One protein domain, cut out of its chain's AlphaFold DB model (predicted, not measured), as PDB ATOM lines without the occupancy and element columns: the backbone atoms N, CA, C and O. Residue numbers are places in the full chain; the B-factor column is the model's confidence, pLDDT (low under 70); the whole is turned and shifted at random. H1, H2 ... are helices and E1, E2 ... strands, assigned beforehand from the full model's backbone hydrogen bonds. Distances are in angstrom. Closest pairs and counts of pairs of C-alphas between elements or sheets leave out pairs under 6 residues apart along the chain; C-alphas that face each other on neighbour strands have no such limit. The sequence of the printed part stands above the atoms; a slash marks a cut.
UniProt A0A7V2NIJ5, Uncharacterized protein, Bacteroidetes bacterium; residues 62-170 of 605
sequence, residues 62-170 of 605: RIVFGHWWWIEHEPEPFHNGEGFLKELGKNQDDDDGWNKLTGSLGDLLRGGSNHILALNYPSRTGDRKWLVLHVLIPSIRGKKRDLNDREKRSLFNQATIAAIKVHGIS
ATOM      1  N   ARG A  62       4.827 -65.431  -2.467       50.59
ATOM      2  CA  ARG A  62       5.404 -64.263  -3.129       50.59
ATOM      3  C   ARG A  62       5.262 -63.083  -2.189       50.59
ATOM      4  O   ARG A  62       4.154 -62.638  -1.910       50.59
ATOM      5  N   ILE A  63       6.402 -62.605  -1.703       49.56
ATOM      6  CA  ILE A  63       6.500 -61.322  -1.014       49.56
ATOM      7  C   ILE A  63       6.048 -60.254  -2.016       49.56
ATOM      8  O   ILE A  63       6.640 -60.124  -3.088       49.56
ATOM      9  N   VAL A  64       4.977 -59.531  -1.696       54.59
ATOM     10  CA  VAL A  64       4.570 -58.340  -2.447       54.59
ATOM     11  C   VAL A  64       5.334 -57.170  -1.842       54.59
ATOM     12  O   VAL A  64       5.084 -56.796  -0.697       54.59
ATOM     13  N   PHE A  65       6.298 -56.633  -2.583       61.72
ATOM     14  CA  PHE A  65       7.007 -55.425  -2.172       61.72
ATOM     15  C   PHE A  65       6.103 -54.216  -2.425       61.72
ATOM     16  O   PHE A  65       5.585 -54.041  -3.528       61.72
ATOM     17  N   GLY A  66       5.868 -53.427  -1.377       74.31
ATOM     18  CA  GLY A  66       5.171 -52.151  -1.485       74.31
ATOM     19  C   GLY A  66       6.141 -51.023  -1.828       74.31
ATOM     20  O   GLY A  66       7.284 -51.051  -1.369       74.31
ATOM     21  N   HIS A  67       5.683 -50.029  -2.588       84.44
ATOM     22  CA  HIS A  67       6.447 -48.814  -2.896       84.44
ATOM     23  C   HIS A  67       5.758 -47.588  -2.295       84.44
ATOM     24  O   HIS A  67       4.532 -47.491  -2.328       84.44
ATOM     25  N   TRP A  68       6.541 -46.672  -1.727       89.25
ATOM     26  CA  TRP A  68       6.045 -45.639  -0.820       89.25
ATOM     27  C   TRP A  68       6.638 -44.286  -1.201       89.25
ATOM     28  O   TRP A  68       7.837 -44.199  -1.463       89.25
ATOM     29  N   TRP A  69       5.822 -43.235  -1.195       90.62
ATOM     30  CA  TRP A  69       6.265 -41.866  -1.469       90.62
ATOM     31  C   TRP A  69       5.685 -40.886  -0.456       90.62
ATOM     32  O   TRP A  69       4.619 -41.127   0.108       90.62
ATOM     33  N   TRP A  70       6.385 -39.770  -0.262       88.81
ATOM     34  CA  TRP A  70       5.916 -38.626   0.516       88.81
ATOM     35  C   TRP A  70       5.381 -37.557  -0.439       88.81
ATOM     36  O   TRP A  70       6.023 -37.260  -1.448       88.81
ATOM     37  N   ILE A  71       4.214 -36.999  -0.126       90.50
ATOM     38  CA  ILE A  71       3.622 -35.852  -0.821       90.50
ATOM     39  C   ILE A  71       3.269 -34.769   0.204       90.50
ATOM     40  O   ILE A  71       2.964 -35.068   1.357       90.50
ATOM     41  N   GLU A  72       3.308 -33.506  -0.214       89.75
ATOM     42  CA  GLU A  72       3.164 -32.347   0.684       89.75
ATOM     43  C   GLU A  72       1.720 -31.827   0.791       89.75
ATOM     44  O   GLU A  72       1.460 -30.763   1.348       89.75
ATOM     45  N   HIS A  73       0.757 -32.576   0.259       89.88
ATOM     46  CA  HIS A  73      -0.657 -32.216   0.240       89.88
ATOM     47  C   HIS A  73      -1.533 -33.459   0.393       89.88
ATOM     48  O   HIS A  73      -1.135 -34.566   0.034       89.88
ATOM     49  N   GLU A  74      -2.755 -33.277   0.887       92.56
ATOM     50  CA  GLU A  74      -3.740 -34.356   0.922       92.56
ATOM     51  C   GLU A  74      -4.210 -34.701  -0.503       92.56
ATOM     52  O   GLU A  74      -4.632 -33.797  -1.231       92.56
ATOM     53  N   PRO A  75      -4.140 -35.978  -0.927       92.06
ATOM     54  CA  PRO A  75      -4.443 -36.348  -2.299       92.06
ATOM     55  C   PRO A  75      -5.936 -36.209  -2.610       92.06
ATOM     56  O   PRO A  75      -6.789 -36.659  -1.842       92.06
ATOM     57  N   GLU A  76      -6.248 -35.647  -3.779       91.94
ATOM     58  CA  GLU A  76      -7.617 -35.653  -4.306       91.94
ATOM     59  C   GLU A  76      -8.050 -37.083  -4.692       91.94
ATOM     60  O   GLU A  76      -7.199 -37.912  -5.023       91.94
ATOM     61  N   PRO A  77      -9.354 -37.417  -4.685       91.44
ATOM     62  CA  PRO A  77      -9.818 -38.750  -5.069       91.44
ATOM     63  C   PRO A  77      -9.405 -39.147  -6.497       91.44
ATOM     64  O   PRO A  77      -9.665 -38.425  -7.459       91.44
ATOM     65  N   PHE A  78      -8.825 -40.341  -6.653       93.12
ATOM     66  CA  PHE A  78      -8.488 -40.942  -7.945       93.12
ATOM     67  C   PHE A  78      -8.789 -42.445  -7.969       93.12
ATOM     68  O   PHE A  78      -8.842 -43.112  -6.935       93.12
ATOM     69  N   HIS A  79      -8.963 -42.986  -9.176       92.19
ATOM     70  CA  HIS A  79      -9.316 -44.398  -9.396       92.19
ATOM     71  C   HIS A  79      -8.434 -45.091 -10.441       92.19
ATOM     72  O   HIS A  79      -8.597 -46.284 -10.706       92.19
ATOM     73  N   ASN A  80      -7.511 -44.349 -11.054       93.75
ATOM     74  CA  ASN A  80      -6.647 -44.839 -12.116       93.75
ATOM     75  C   ASN A  80      -5.208 -44.332 -11.966       93.75
ATOM     76  O   ASN A  80      -4.927 -43.457 -11.142       93.75
ATOM     77  N   GLY A  81      -4.289 -44.900 -12.749       91.75
ATOM     78  CA  GLY A  81      -2.880 -44.516 -12.670       91.75
ATOM     79  C   GLY A  81      -2.605 -43.086 -13.110       91.75
ATOM     80  O   GLY A  81      -1.705 -42.470 -12.557       91.75
ATOM     81  N   GLU A  82      -3.395 -42.518 -14.021       92.56
ATOM     82  CA  GLU A  82      -3.239 -41.116 -14.427       92.56
ATOM     83  C   GLU A  82      -3.470 -40.165 -13.243       92.56
ATOM     84  O   GLU A  82      -2.638 -39.301 -12.969       92.56
ATOM     85  N   GLY A  83      -4.551 -40.376 -12.486       92.06
ATOM     86  CA  GLY A  83      -4.835 -39.608 -11.275       92.06
ATOM     87  C   GLY A  83      -3.771 -39.802 -10.192       92.06
ATOM     88  O   GLY A  83      -3.350 -38.830  -9.572       92.06
ATOM     89  N   PHE A  84      -3.265 -41.028 -10.016       93.19
ATOM     90  CA  PHE A  84      -2.159 -41.283  -9.088       93.19
ATOM     91  C   PHE A  84      -0.876 -40.542  -9.488       93.19
ATOM     92  O   PHE A  84      -0.251 -39.914  -8.638       93.19
ATOM     93  N   LEU A  85      -0.484 -40.582 -10.768       92.19
ATOM     94  CA  LEU A  85       0.705 -39.871 -11.252       92.19
ATOM     95  C   LEU A  85       0.571 -38.361 -11.061       92.19
ATOM     96  O   LEU A  85       1.544 -37.713 -10.680       92.19
ATOM     97  N   LYS A  86      -0.631 -37.819 -11.278       90.94
ATOM     98  CA  LYS A  86      -0.928 -36.406 -11.046       90.94
ATOM     99  C   LYS A  86      -0.746 -36.016  -9.579       90.94
ATOM    100  O   LYS A  86      -0.171 -34.971  -9.303       90.94
ATOM    101  N   GLU A  87      -1.201 -36.846  -8.642       92.19
ATOM    102  CA  GLU A  87      -1.006 -36.581  -7.212       92.19
ATOM    103  C   GLU A  87       0.451 -36.788  -6.771       92.19
ATOM    104  O   GLU A  87       0.952 -36.018  -5.956       92.19
ATOM    105  N   LEU A  88       1.161 -37.763  -7.344       89.94
ATOM    106  CA  LEU A  88       2.573 -38.033  -7.048       89.94
ATOM    107  C   LEU A  88       3.525 -36.937  -7.572       89.94
ATOM    108  O   LEU A  88       4.552 -36.655  -6.947       89.94
ATOM    109  N   GLY A  89       3.200 -36.346  -8.724       87.00
ATOM    110  CA  GLY A  89       3.962 -35.267  -9.365       87.00
ATOM    111  C   GLY A  89       3.449 -33.859  -9.054       87.00
ATOM    112  O   GLY A  89       3.980 -32.886  -9.585       87.00
ATOM    113  N   LYS A  90       2.407 -33.716  -8.224       81.31
ATOM    114  CA  LYS A  90       1.803 -32.411  -7.925       81.31
ATOM    115  C   LYS A  90       2.860 -31.466  -7.345       81.31
ATOM    116  O   LYS A  90       3.632 -31.860  -6.471       81.31
ATOM    117  N   ASN A  91       2.853 -30.217  -7.812       63.06
ATOM    118  CA  ASN A  91       3.845 -29.168  -7.520       63.06
ATOM    119  C   ASN A  91       5.200 -29.300  -8.254       63.06
ATOM    120  O   ASN A  91       6.127 -28.560  -7.932       63.06
ATOM    121  N   GLN A  92       5.314 -30.194  -9.243       62.91
ATOM    122  CA  GLN A  92       6.435 -30.293 -10.193       62.91
ATOM    123  C   GLN A  92       5.899 -30.446 -11.635       62.91
ATOM    124  O   GLN A  92       4.685 -30.502 -11.834       62.91
ATOM    125  N   ASP A  93       6.777 -30.472 -12.645       59.22
ATOM    126  CA  ASP A  93       6.380 -30.641 -14.055       59.22
ATOM    127  C   ASP A  93       5.713 -32.015 -14.321       59.22
ATOM    128  O   ASP A  93       6.019 -33.006 -13.656       59.22
ATOM    129  N   ASP A  94       4.840 -32.098 -15.340       57.53
ATOM    130  CA  ASP A  94       3.961 -33.250 -15.668       57.53
ATOM    131  C   ASP A  94       4.660 -34.626 -15.813       57.53
ATOM    132  O   ASP A  94       4.013 -35.677 -15.721       57.53
ATOM    133  N   ASP A  95       5.971 -34.654 -16.059       69.69
ATOM    134  CA  ASP A  95       6.755 -35.888 -16.210       69.69
ATOM    135  C   ASP A  95       7.357 -36.406 -14.892       69.69
ATOM    136  O   ASP A  95       7.773 -37.566 -14.814       69.69
ATOM    137  N   ASP A  96       7.353 -35.603 -13.827       78.19
ATOM    138  CA  ASP A  96       7.999 -35.941 -12.557       78.19
ATOM    139  C   ASP A  96       7.339 -37.138 -11.847       78.19
ATOM    140  O   ASP A  96       8.022 -38.071 -11.415       78.19
ATOM    141  N   GLY A  97       6.003 -37.196 -11.811       85.06
ATOM    142  CA  GLY A  97       5.286 -38.323 -11.200       85.06
ATOM    143  C   GLY A  97       5.605 -39.664 -11.876       85.06
ATOM    144  O   GLY A  97       5.774 -40.688 -11.209       85.06
ATOM    145  N   TRP A  98       5.746 -39.663 -13.206       89.94
ATOM    146  CA  TRP A  98       6.122 -40.855 -13.970       89.94
ATOM    147  C   TRP A  98       7.578 -41.261 -13.717       89.94
ATOM    148  O   TRP A  98       7.857 -42.446 -13.510       89.94
ATOM    149  N   ASN A  99       8.495 -40.295 -13.658       87.50
ATOM    150  CA  ASN A  99       9.904 -40.534 -13.345       87.50
ATOM    151  C   ASN A  99      10.084 -41.111 -11.929       87.50
ATOM    152  O   ASN A  99      10.813 -42.087 -11.743       87.50
ATOM    153  N   LYS A 100       9.357 -40.588 -10.932       86.56
ATOM    154  CA  LYS A 100       9.342 -41.113  -9.553       86.56
ATOM    155  C   LYS A 100       8.843 -42.556  -9.479       86.56
ATOM    156  O   LYS A 100       9.442 -43.387  -8.787       86.56
ATOM    157  N   LEU A 101       7.759 -42.864 -10.193       89.19
ATOM    158  CA  LEU A 101       7.214 -44.218 -10.255       89.19
ATOM    159  C   LEU A 101       8.216 -45.177 -10.913       89.19
ATOM    160  O   LEU A 101       8.539 -46.222 -10.348       89.19
ATOM    161  N   THR A 102       8.713 -44.834 -12.102       88.06
ATOM    162  CA  THR A 102       9.604 -45.703 -12.888       88.06
ATOM    163  C   THR A 102      10.970 -45.891 -12.243       88.06
ATOM    164  O   THR A 102      11.504 -46.997 -12.317       88.06
ATOM    165  N   GLY A 103      11.484 -44.897 -11.513       82.81
ATOM    166  CA  GLY A 103      12.687 -45.050 -10.693       82.81
ATOM    167  C   GLY A 103      12.563 -46.142  -9.620       82.81
ATOM    168  O   GLY A 103      13.562 -46.745  -9.245       82.81
ATOM    169  N   SER A 104      11.340 -46.447  -9.169       80.94
ATOM    170  CA  SER A 104      11.076 -47.483  -8.158       80.94
ATOM    171  C   SER A 104      10.585 -48.811  -8.746       80.94
ATOM    172  O   SER A 104      10.919 -49.880  -8.241       80.94
ATOM    173  N   LEU A 105       9.757 -48.752  -9.792       80.31
ATOM    174  CA  LEU A 105       8.988 -49.887 -10.318       80.31
ATOM    175  C   LEU A 105       9.340 -50.265 -11.761       80.31
ATOM    176  O   LEU A 105       8.767 -51.223 -12.274       80.31
ATOM    177  N   GLY A 106      10.236 -49.545 -12.441       78.62
ATOM    178  CA  GLY A 106      10.390 -49.553 -13.904       78.62
ATOM    179  C   GLY A 106      10.364 -50.929 -14.585       78.62
ATOM    180  O   GLY A 106       9.642 -51.114 -15.570       78.62
ATOM    181  N   ASP A 107      11.084 -51.919 -14.052       76.50
ATOM    182  CA  ASP A 107      11.143 -53.287 -14.606       76.50
ATOM    183  C   ASP A 107       9.996 -54.208 -14.150       76.50
ATOM    184  O   ASP A 107       9.718 -55.254 -14.761       76.50
ATOM    185  N   LEU A 108       9.323 -53.809 -13.073       76.19
ATOM    186  CA  LEU A 108       8.188 -54.489 -12.456       76.19
ATOM    187  C   LEU A 108       6.851 -54.079 -13.100       76.19
ATOM    188  O   LEU A 108       5.891 -54.850 -13.043       76.19
ATOM    189  N   LEU A 109       6.790 -52.919 -13.767       80.38
ATOM    190  CA  LEU A 109       5.620 -52.460 -14.522       80.38
ATOM    191  C   LEU A 109       5.400 -53.320 -15.776       80.38
ATOM    192  O   LEU A 109       6.025 -53.124 -16.821       80.38
ATOM    193  N   ARG A 110       4.487 -54.290 -15.675       79.31
ATOM    194  CA  ARG A 110       4.123 -55.209 -16.765       79.31
ATOM    195  C   ARG A 110       2.608 -55.335 -16.885       79.31
ATOM    196  O   ARG A 110       1.890 -55.213 -15.895       79.31
ATOM    197  N   GLY A 111       2.105 -55.627 -18.082       79.31
ATOM    198  CA  GLY A 111       0.673 -55.870 -18.263       79.31
ATOM    199  C   GLY A 111       0.189 -57.057 -17.419       79.31
ATOM    200  O   GLY A 111       0.785 -58.133 -17.472       79.31
ATOM    201  N   GLY A 112      -0.884 -56.870 -16.651       76.38
ATOM    202  CA  GLY A 112      -1.420 -57.870 -15.721       76.38
ATOM    203  C   GLY A 112      -0.671 -57.974 -14.388       76.38
ATOM    204  O   GLY A 112      -0.911 -58.922 -13.647       76.38
ATOM    205  N   SER A 113       0.260 -57.060 -14.096       81.62
ATOM    206  CA  SER A 113       0.945 -57.023 -12.798       81.62
ATOM    207  C   SER A 113       0.100 -56.328 -11.725       81.62
ATOM    208  O   SER A 113      -0.667 -55.410 -12.021       81.62
ATOM    209  N   ASN A 114       0.273 -56.786 -10.483       85.56
ATOM    210  CA  ASN A 114      -0.367 -56.253  -9.282       85.56
ATOM    211  C   ASN A 114       0.695 -55.631  -8.380       85.56
ATOM    212  O   ASN A 114       1.722 -56.264  -8.130       85.56
ATOM    213  N   HIS A 115       0.420 -54.435  -7.865       86.81
ATOM    214  CA  HIS A 115       1.329 -53.691  -6.994       86.81
ATOM    215  C   HIS A 115       0.591 -53.146  -5.774       86.81
ATOM    216  O   HIS A 115      -0.598 -52.828  -5.842       86.81
ATOM    217  N   ILE A 116       1.314 -53.014  -4.664       89.56
ATOM    218  CA  ILE A 116       0.865 -52.250  -3.498       89.56
ATOM    219  C   ILE A 116       1.665 -50.952  -3.483       89.56
ATOM    220  O   ILE A 116       2.892 -50.984  -3.421       89.56
ATOM    221  N   LEU A 117       0.976 -49.819  -3.557       91.31
ATOM    222  CA  LEU A 117       1.586 -48.492  -3.469       91.31
ATOM    223  C   LEU A 117       1.103 -47.795  -2.200       91.31
ATOM    224  O   LEU A 117       0.033 -48.119  -1.687       91.31
ATOM    225  N   ALA A 118       1.854 -46.821  -1.704       92.00
ATOM    226  CA  ALA A 118       1.418 -46.009  -0.583       92.00
ATOM    227  C   ALA A 118       1.889 -44.557  -0.693       92.00
ATOM    228  O   ALA A 118       2.996 -44.281  -1.154       92.00
ATOM    229  N   LEU A 119       1.046 -43.639  -0.228       92.50
ATOM    230  CA  LEU A 119       1.345 -42.211  -0.144       92.50
ATOM    231  C   LEU A 119       1.305 -41.777   1.317       92.50
ATOM    232  O   LEU A 119       0.296 -42.001   1.986       92.50
ATOM    233  N   ASN A 120       2.381 -41.166   1.801       92.19
ATOM    234  CA  ASN A 120       2.392 -40.434   3.056       92.19
ATOM    235  C   ASN A 120       2.091 -38.965   2.775       92.19
ATOM    236  O   ASN A 120       2.765 -38.364   1.941       92.19
ATOM    237  N   TYR A 121       1.099 -38.402   3.452       91.56
ATOM    238  CA  TYR A 121       0.666 -37.028   3.225       91.56
ATOM    239  C   TYR A 121       0.232 -36.340   4.521       91.56
ATOM    240  O   TYR A 121      -0.278 -37.015   5.423       91.56
ATOM    241  N   PRO A 122       0.390 -35.009   4.629       90.38
ATOM    242  CA  PRO A 122      -0.251 -34.230   5.677       90.38
ATOM    243  C   PRO A 122      -1.756 -34.140   5.403       90.38
ATOM    244  O   PRO A 122      -2.190 -33.814   4.299       90.38
ATOM    245  N   SER A 123      -2.570 -34.440   6.408       88.06
ATOM    246  CA  SER A 123      -4.020 -34.283   6.323       88.06
ATOM    247  C   SER A 123      -4.442 -32.843   6.644       88.06
ATOM    248  O   SER A 123      -3.643 -32.052   7.147       88.06
ATOM    249  N   ARG A 124      -5.712 -32.480   6.405       85.25
ATOM    250  CA  ARG A 124      -6.235 -31.122   6.705       85.25
ATOM    251  C   ARG A 124      -6.100 -30.721   8.171       85.25
ATOM    252  O   ARG A 124      -6.100 -29.534   8.478       85.25
ATOM    253  N   THR A 125      -6.019 -31.699   9.069       81.75
ATOM    254  CA  THR A 125      -5.831 -31.490  10.510       81.75
ATOM    255  C   THR A 125      -4.357 -31.427  10.924       81.75
ATOM    256  O   THR A 125      -4.074 -31.291  12.110       81.75
ATOM    257  N   GLY A 126      -3.420 -31.501   9.972       80.88
ATOM    258  CA  GLY A 126      -1.973 -31.384  10.188       80.88
ATOM    259  C   GLY A 126      -1.257 -32.698  10.523       80.88
ATOM    260  O   GLY A 126      -0.042 -32.782  10.377       80.88
ATOM    261  N   ASP A 127      -1.983 -33.747  10.915       84.25
ATOM    262  CA  ASP A 127      -1.433 -35.086  11.144       84.25
ATOM    263  C   ASP A 127      -1.074 -35.785   9.827       84.25
ATOM    264  O   ASP A 127      -1.776 -35.657   8.820       84.25
ATOM    265  N   ARG A 128       0.008 -36.572   9.831       88.12
ATOM    266  CA  ARG A 128       0.400 -37.363   8.657       88.12
ATOM    267  C   ARG A 128      -0.406 -38.653   8.551       88.12
ATOM    268  O   ARG A 128      -0.762 -39.269   9.554       88.12
ATOM    269  N   LYS A 129      -0.686 -39.094   7.326       91.50
ATOM    270  CA  LYS A 129      -1.435 -40.322   7.034       91.50
ATOM    271  C   LYS A 129      -0.760 -41.115   5.927       91.50
ATOM    272  O   LYS A 129      -0.252 -40.540   4.976       91.50
ATOM    273  N   TRP A 130      -0.816 -42.439   6.025       91.94
ATOM    274  CA  TRP A 130      -0.519 -43.352   4.926       91.94
ATOM    275  C   TRP A 130      -1.812 -43.758   4.228       91.94
ATOM    276  O   TRP A 130      -2.674 -44.376   4.849       91.94
ATOM    277  N   LEU A 131      -1.936 -43.466   2.936       93.44
ATOM    278  CA  LEU A 131      -2.946 -44.046   2.053       93.44
ATOM    279  C   LEU A 131      -2.324 -45.234   1.326       93.44
ATOM    280  O   LEU A 131      -1.443 -45.048   0.493       93.44
ATOM    281  N   VAL A 132      -2.782 -46.445   1.641       92.88
ATOM    282  CA  VAL A 132      -2.321 -47.689   1.015       92.88
ATOM    283  C   VAL A 132      -3.261 -48.058  -0.126       92.88
ATOM    284  O   VAL A 132      -4.481 -48.094   0.046       92.88
ATOM    285  N   LEU A 133      -2.685 -48.354  -1.282       92.56
ATOM    286  CA  LEU A 133      -3.357 -48.530  -2.560       92.56
ATOM    287  C   LEU A 133      -3.014 -49.894  -3.158       92.56
ATOM    288  O   LEU A 133      -1.863 -50.327  -3.134       92.56
ATOM    289  N   HIS A 134      -4.007 -50.543  -3.753       91.50
ATOM    290  CA  HIS A 134      -3.819 -51.680  -4.642       91.50
ATOM    291  C   HIS A 134      -3.905 -51.201  -6.089       91.50
ATOM    292  O   HIS A 134      -4.861 -50.513  -6.450       91.50
ATOM    293  N   VAL A 135      -2.929 -51.580  -6.911       90.56
ATOM    294  CA  VAL A 135      -2.832 -51.179  -8.317       90.56
ATOM    295  C   VAL A 135      -2.788 -52.414  -9.204       90.56
ATOM    296  O   VAL A 135      -1.851 -53.207  -9.124       90.56
ATOM    297  N   LEU A 136      -3.784 -52.550 -10.079       90.06
ATOM    298  CA  LEU A 136      -3.873 -53.604 -11.089       90.06
ATOM    299  C   LEU A 136      -3.609 -53.004 -12.471       90.06
ATOM    300  O   LEU A 136      -4.427 -52.240 -12.989       90.06
ATOM    301  N   ILE A 137      -2.486 -53.374 -13.087       88.25
ATOM    302  CA  ILE A 137      -2.152 -52.944 -14.449       88.25
ATOM    303  C   ILE A 137      -2.880 -53.852 -15.449       88.25
ATOM    304  O   ILE A 137      -2.731 -55.076 -15.373       88.25
ATOM    305  N   PRO A 138      -3.626 -53.310 -16.428       86.50
ATOM    306  CA  PRO A 138      -4.333 -54.116 -17.417       86.50
ATOM    307  C   PRO A 138      -3.380 -55.014 -18.218       86.50
ATOM    308  O   PRO A 138      -2.248 -54.647 -18.538       86.50
ATOM    309  N   SER A 139      -3.835 -56.224 -18.547       81.50
ATOM    310  CA  SER A 139      -3.066 -57.165 -19.366       81.50
ATOM    311  C   SER A 139      -3.231 -56.860 -20.856       81.50
ATOM    312  O   SER A 139      -4.348 -56.678 -21.336       81.50
ATOM    313  N   ILE A 140      -2.128 -56.863 -21.611       71.44
ATOM    314  CA  ILE A 140      -2.176 -56.785 -23.075       71.44
ATOM    315  C   ILE A 140      -2.327 -58.201 -23.636       71.44
ATOM    316  O   ILE A 140      -1.449 -59.051 -23.465       71.44
ATOM    317  N   ARG A 141      -3.412 -58.461 -24.376       59.50
ATOM    318  CA  ARG A 141      -3.543 -59.696 -25.162       59.50
ATOM    319  C   ARG A 141      -2.559 -59.676 -26.338       59.50
ATOM    320  O   ARG A 141      -2.649 -58.820 -27.209       59.50
ATOM    321  N   GLY A 142      -1.682 -60.679 -26.406       56.19
ATOM    322  CA  GLY A 142      -1.126 -61.130 -27.684       56.19
ATOM    323  C   GLY A 142       0.290 -60.707 -28.087       56.19
ATOM    324  O   GLY A 142       0.587 -60.854 -29.266       56.19
ATOM    325  N   LYS A 143       1.194 -60.259 -27.197       45.69
ATOM    326  CA  LYS A 143       2.649 -60.229 -27.498       45.69
ATOM    327  C   LYS A 143       3.517 -60.097 -26.239       45.69
ATOM    328  O   LYS A 143       3.447 -59.097 -25.536       45.69
ATOM    329  N   LYS A 144       4.384 -61.090 -25.999       48.78
ATOM    330  CA  LYS A 144       5.564 -60.968 -25.125       48.78
ATOM    331  C   LYS A 144       6.622 -60.149 -25.874       48.78
ATOM    332  O   LYS A 144       7.454 -60.726 -26.566       48.78
ATOM    333  N   ARG A 145       6.552 -58.822 -25.800       63.72
ATOM    334  CA  ARG A 145       7.681 -57.946 -26.144       63.72
ATOM    335  C   ARG A 145       7.923 -56.981 -24.997       63.72
ATOM    336  O   ARG A 145       6.966 -56.634 -24.303       63.72
ATOM    337  N   ASP A 146       9.168 -56.565 -24.822       64.62
ATOM    338  CA  ASP A 146       9.496 -55.497 -23.886       64.62
ATOM    339  C   ASP A 146       8.765 -54.224 -24.315       64.62
ATOM    340  O   ASP A 146       8.805 -53.824 -25.481       64.62
ATOM    341  N   LEU A 147       8.015 -53.652 -23.375       75.12
ATOM    342  CA  LEU A 147       7.263 -52.423 -23.587       75.12
ATOM    343  C   LEU A 147       8.232 -51.250 -23.531       75.12
ATOM    344  O   LEU A 147       9.035 -51.159 -22.597       75.12
ATOM    345  N   ASN A 148       8.128 -50.339 -24.496       83.94
ATOM    346  CA  ASN A 148       8.827 -49.065 -24.374       83.94
ATOM    347  C   ASN A 148       8.186 -48.208 -23.267       83.94
ATOM    348  O   ASN A 148       7.071 -48.476 -22.812       83.94
ATOM    349  N   ASP A 149       8.887 -47.167 -22.828       84.12
ATOM    350  CA  ASP A 149       8.451 -46.358 -21.687       84.12
ATOM    351  C   ASP A 149       7.080 -45.688 -21.908       84.12
ATOM    352  O   ASP A 149       6.215 -45.688 -21.032       84.12
ATOM    353  N   ARG A 150       6.809 -45.247 -23.142       85.88
ATOM    354  CA  ARG A 150       5.517 -44.667 -23.536       85.88
ATOM    355  C   ARG A 150       4.371 -45.679 -23.439       85.88
ATOM    356  O   ARG A 150       3.270 -45.333 -23.012       85.88
ATOM    357  N   GLU A 151       4.616 -46.929 -23.828       85.88
ATOM    358  CA  GLU A 151       3.660 -48.032 -23.702       85.88
ATOM    359  C   GLU A 151       3.425 -48.399 -22.232       85.88
ATOM    360  O   GLU A 151       2.275 -48.598 -21.837       85.88
ATOM    361  N   LYS A 152       4.481 -48.427 -21.405       87.56
ATOM    362  CA  LYS A 152       4.357 -48.634 -19.954       87.56
ATOM    363  C   LYS A 152       3.504 -47.539 -19.309       87.56
ATOM    364  O   LYS A 152       2.589 -47.871 -18.556       87.56
ATOM    365  N   ARG A 153       3.741 -46.265 -19.648       89.56
ATOM    366  CA  ARG A 153       2.958 -45.124 -19.139       89.56
ATOM    367  C   ARG A 153       1.495 -45.224 -19.533       89.56
ATOM    368  O   ARG A 153       0.619 -45.096 -18.687       89.56
ATOM    369  N   SER A 154       1.226 -45.531 -20.801       89.06
ATOM    370  CA  SER A 154      -0.143 -45.706 -21.297       89.06
ATOM    371  C   SER A 154      -0.895 -46.824 -20.563       89.06
ATOM    372  O   SER A 154      -2.061 -46.648 -20.206       89.06
ATOM    373  N   LEU A 155      -0.234 -47.953 -20.280       88.69
ATOM    374  CA  LEU A 155      -0.828 -49.035 -19.489       88.69
ATOM    375  C   LEU A 155      -1.047 -48.650 -18.034       88.69
ATOM    376  O   LEU A 155      -2.085 -48.988 -17.472       88.69
ATOM    377  N   PHE A 156      -0.077 -47.970 -17.422       91.00
ATOM    378  CA  PHE A 156      -0.204 -47.539 -16.039       91.00
ATOM    379  C   PHE A 156      -1.338 -46.528 -15.882       91.00
ATOM    380  O   PHE A 156      -2.139 -46.680 -14.973       91.00
ATOM    381  N   ASN A 157      -1.490 -45.572 -16.802       92.69
ATOM    382  CA  ASN A 157      -2.604 -44.619 -16.782       92.69
ATOM    383  C   ASN A 157      -3.974 -45.317 -16.740       92.69
ATOM    384  O   ASN A 157      -4.895 -44.835 -16.088       92.69
ATOM    385  N   GLN A 158      -4.081 -46.484 -17.381       91.88
ATOM    386  CA  GLN A 158      -5.278 -47.329 -17.418       91.88
ATOM    387  C   GLN A 158      -5.359 -48.343 -16.262       91.88
ATOM    388  O   GLN A 158      -6.292 -49.146 -16.214       91.88
ATOM    389  N   ALA A 159      -4.386 -48.354 -15.347       91.94
ATOM    390  CA  ALA A 159      -4.407 -49.225 -14.182       91.94
ATOM    391  C   ALA A 159      -5.626 -48.926 -13.314       91.94
ATOM    392  O   ALA A 159      -6.001 -47.771 -13.135       91.94
ATOM    393  N   THR A 160      -6.231 -49.970 -12.754       93.12
ATOM    394  CA  THR A 160      -7.276 -49.814 -11.742       93.12
ATOM    395  C   THR A 160      -6.610 -49.618 -10.391       93.12
ATOM    396  O   THR A 160      -5.804 -50.459  -9.984       93.12
ATOM    397  N   ILE A 161      -6.945 -48.527  -9.701       93.69
ATOM    398  CA  ILE A 161      -6.410 -48.217  -8.374       93.69
ATOM    399  C   ILE A 161      -7.539 -48.199  -7.353       93.69
ATOM    400  O   ILE A 161      -8.546 -47.517  -7.532       93.69
ATOM    401  N   ALA A 162      -7.350 -48.940  -6.263       91.12
ATOM    402  CA  ALA A 162      -8.286 -48.997  -5.151       91.12
ATOM    403  C   ALA A 162      -7.566 -48.727  -3.827       91.12
ATOM    404  O   ALA A 162      -6.512 -49.303  -3.559       91.12
ATOM    405  N   ALA A 163      -8.152 -47.882  -2.978       91.31
ATOM    406  CA  ALA A 163      -7.675 -47.703  -1.614       91.31
ATOM    407  C   ALA A 163      -7.942 -48.970  -0.791       91.31
ATOM    408  O   ALA A 163      -9.064 -49.467  -0.744       91.31
ATOM    409  N   ILE A 164      -6.901 -49.483  -0.138       88.88
ATOM    410  CA  ILE A 164      -6.991 -50.617   0.784       88.88
ATOM    411  C   ILE A 164      -7.306 -50.099   2.185       88.88
ATOM    412  O   ILE A 164      -8.228 -50.573   2.846       88.88
ATOM    413  N   LYS A 165      -6.494 -49.148   2.660       88.00
ATOM    414  CA  LYS A 165      -6.560 -48.650   4.031       88.00
ATOM    415  C   LYS A 165      -5.875 -47.298   4.164       88.00
ATOM    416  O   LYS A 165      -4.871 -47.041   3.505       88.00
ATOM    417  N   VAL A 166      -6.389 -46.480   5.076       89.06
ATOM    418  CA  VAL A 166      -5.714 -45.271   5.550       89.06
ATOM    419  C   VAL A 166      -5.226 -45.509   6.976       89.06
ATOM    420  O   VAL A 166      -5.985 -45.976   7.826       89.06
ATOM    421  N   HIS A 167      -3.958 -45.212   7.235       88.56
ATOM    422  CA  HIS A 167      -3.359 -45.266   8.563       88.56
ATOM    423  C   HIS A 167      -2.972 -43.858   9.002       88.56
ATOM    424  O   HIS A 167      -2.156 -43.220   8.346       88.56
ATOM    425  N   GLY A 168      -3.543 -43.382  10.108       86.38
ATOM    426  CA  GLY A 168      -3.110 -42.130  10.726       86.38
ATOM    427  C   GLY A 168      -1.799 -42.298  11.486       86.38
ATOM    428  O   GLY A 168      -1.583 -43.323  12.132       86.38
ATOM    429  N   ILE A 169      -0.949 -41.283  11.417       86.62
ATOM    430  CA  ILE A 169       0.230 -41.098  12.255       86.62
ATOM    431  C   ILE A 169      -0.112 -39.918  13.154       86.62
ATOM    432  O   ILE A 169       0.026 -38.770  12.754       86.62
ATOM    433  N   SER A 170      -0.601 -40.189  14.356       85.94
ATOM    434  CA  SER A 170      -0.883 -39.168  15.368       85.94
ATOM    435  C   SER A 170      -0.346 -39.630  16.721       85.94
ATOM    436  O   SER A 170      -0.181 -40.844  16.906       85.94
TER     437      SER A 170
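AT A GLANCE: This is residues 62 to 170 of the 605 residues of an uncharacterized protein of Bacteroidetes bacterium (UniProt A0A7V2NIJ5). A twisted sheet of four strands has two short helices, H1 and H2, packed over one face, while a third helix, H3, lies beyond one end of the sheet, where it packs on H1. The link from E3 to H3 loops out at that end of the longest axis, and the turn of the hairpin E2 and E3 lies at the other end. The printed part has 109 residues, with three named helices and four named strands in the order E1 H1 H2 E2 E3 H3 E4. The sheet is mixed, in the order E1 E2 E3 E4, and the class is mixed, helices and strands. The whole is compact, with a radius of gyration of the C-alphas of 14.1 A and spans of 48 by 34 by 21 A.

IN THESE COORDINATES: E1 is residues 66 to 70, 13.7 A long, beginning at C-alpha 66 at (5.171, -52.151, -1.485). H1 is residues 81 to 88, 10.2 A, and H2 is residues 96 to 105, 14.2 A. E2, residues 114 to 122, is 26.6 A long, and E3, residues 128 to 136, is 25.9 A. H3 is residues 149 to 157, 12.2 A, beginning at C-alpha 149 at (8.451, -46.358, -21.687). E4, residues 160 to 169, is 26.6 A long and ends at C-alpha 169 at (0.230, -41.098, 12.255).

HOW THE PARTS SIT: E1 and E2 are parallel at 23 degrees, with N 118 and O 67 at 2.8 A. E1, H1, H2 and E2 form a strand-helix-strand unit, two parallel neighbour strands with helices between, and its crossover is right-handed. The hairpin E2 and E3 is antiparallel at 160 degrees, with N 117 and O 133 at 2.9 A. E3 and E4 are antiparallel at 160 degrees, with N 134 and O 162 at 2.8 A. H1 is on the sheet at a height of 7.8 A. H2 is on the sheet too, at a height of 9.6 A. H1 and H2 touch about perpendicular, at 74 degrees; their closest C-alphas, of Leu 85 and Gly 97, are 4.8 A apart. H3 is not on the sheet. H3 touches H1 about perpendicular, at 86 degrees; their closest C-alphas, of Gly 81 and Asn 157, are 4.1 A apart. Every O i to N i+4 pair is within hydrogen-bond range in H1 and H3, and 5 of 6 in H2.

THE WHOLE: The C-alphas of Thr 125 and Gly 142, the two farthest apart, are 48.6 A apart. The printed part has no cut. The link E3 to H3, 12 residues, is long. Residues 62 to 65, 91 to 95 and 141 to 146 have pLDDT under 70; the mean of the printed part is 83.4.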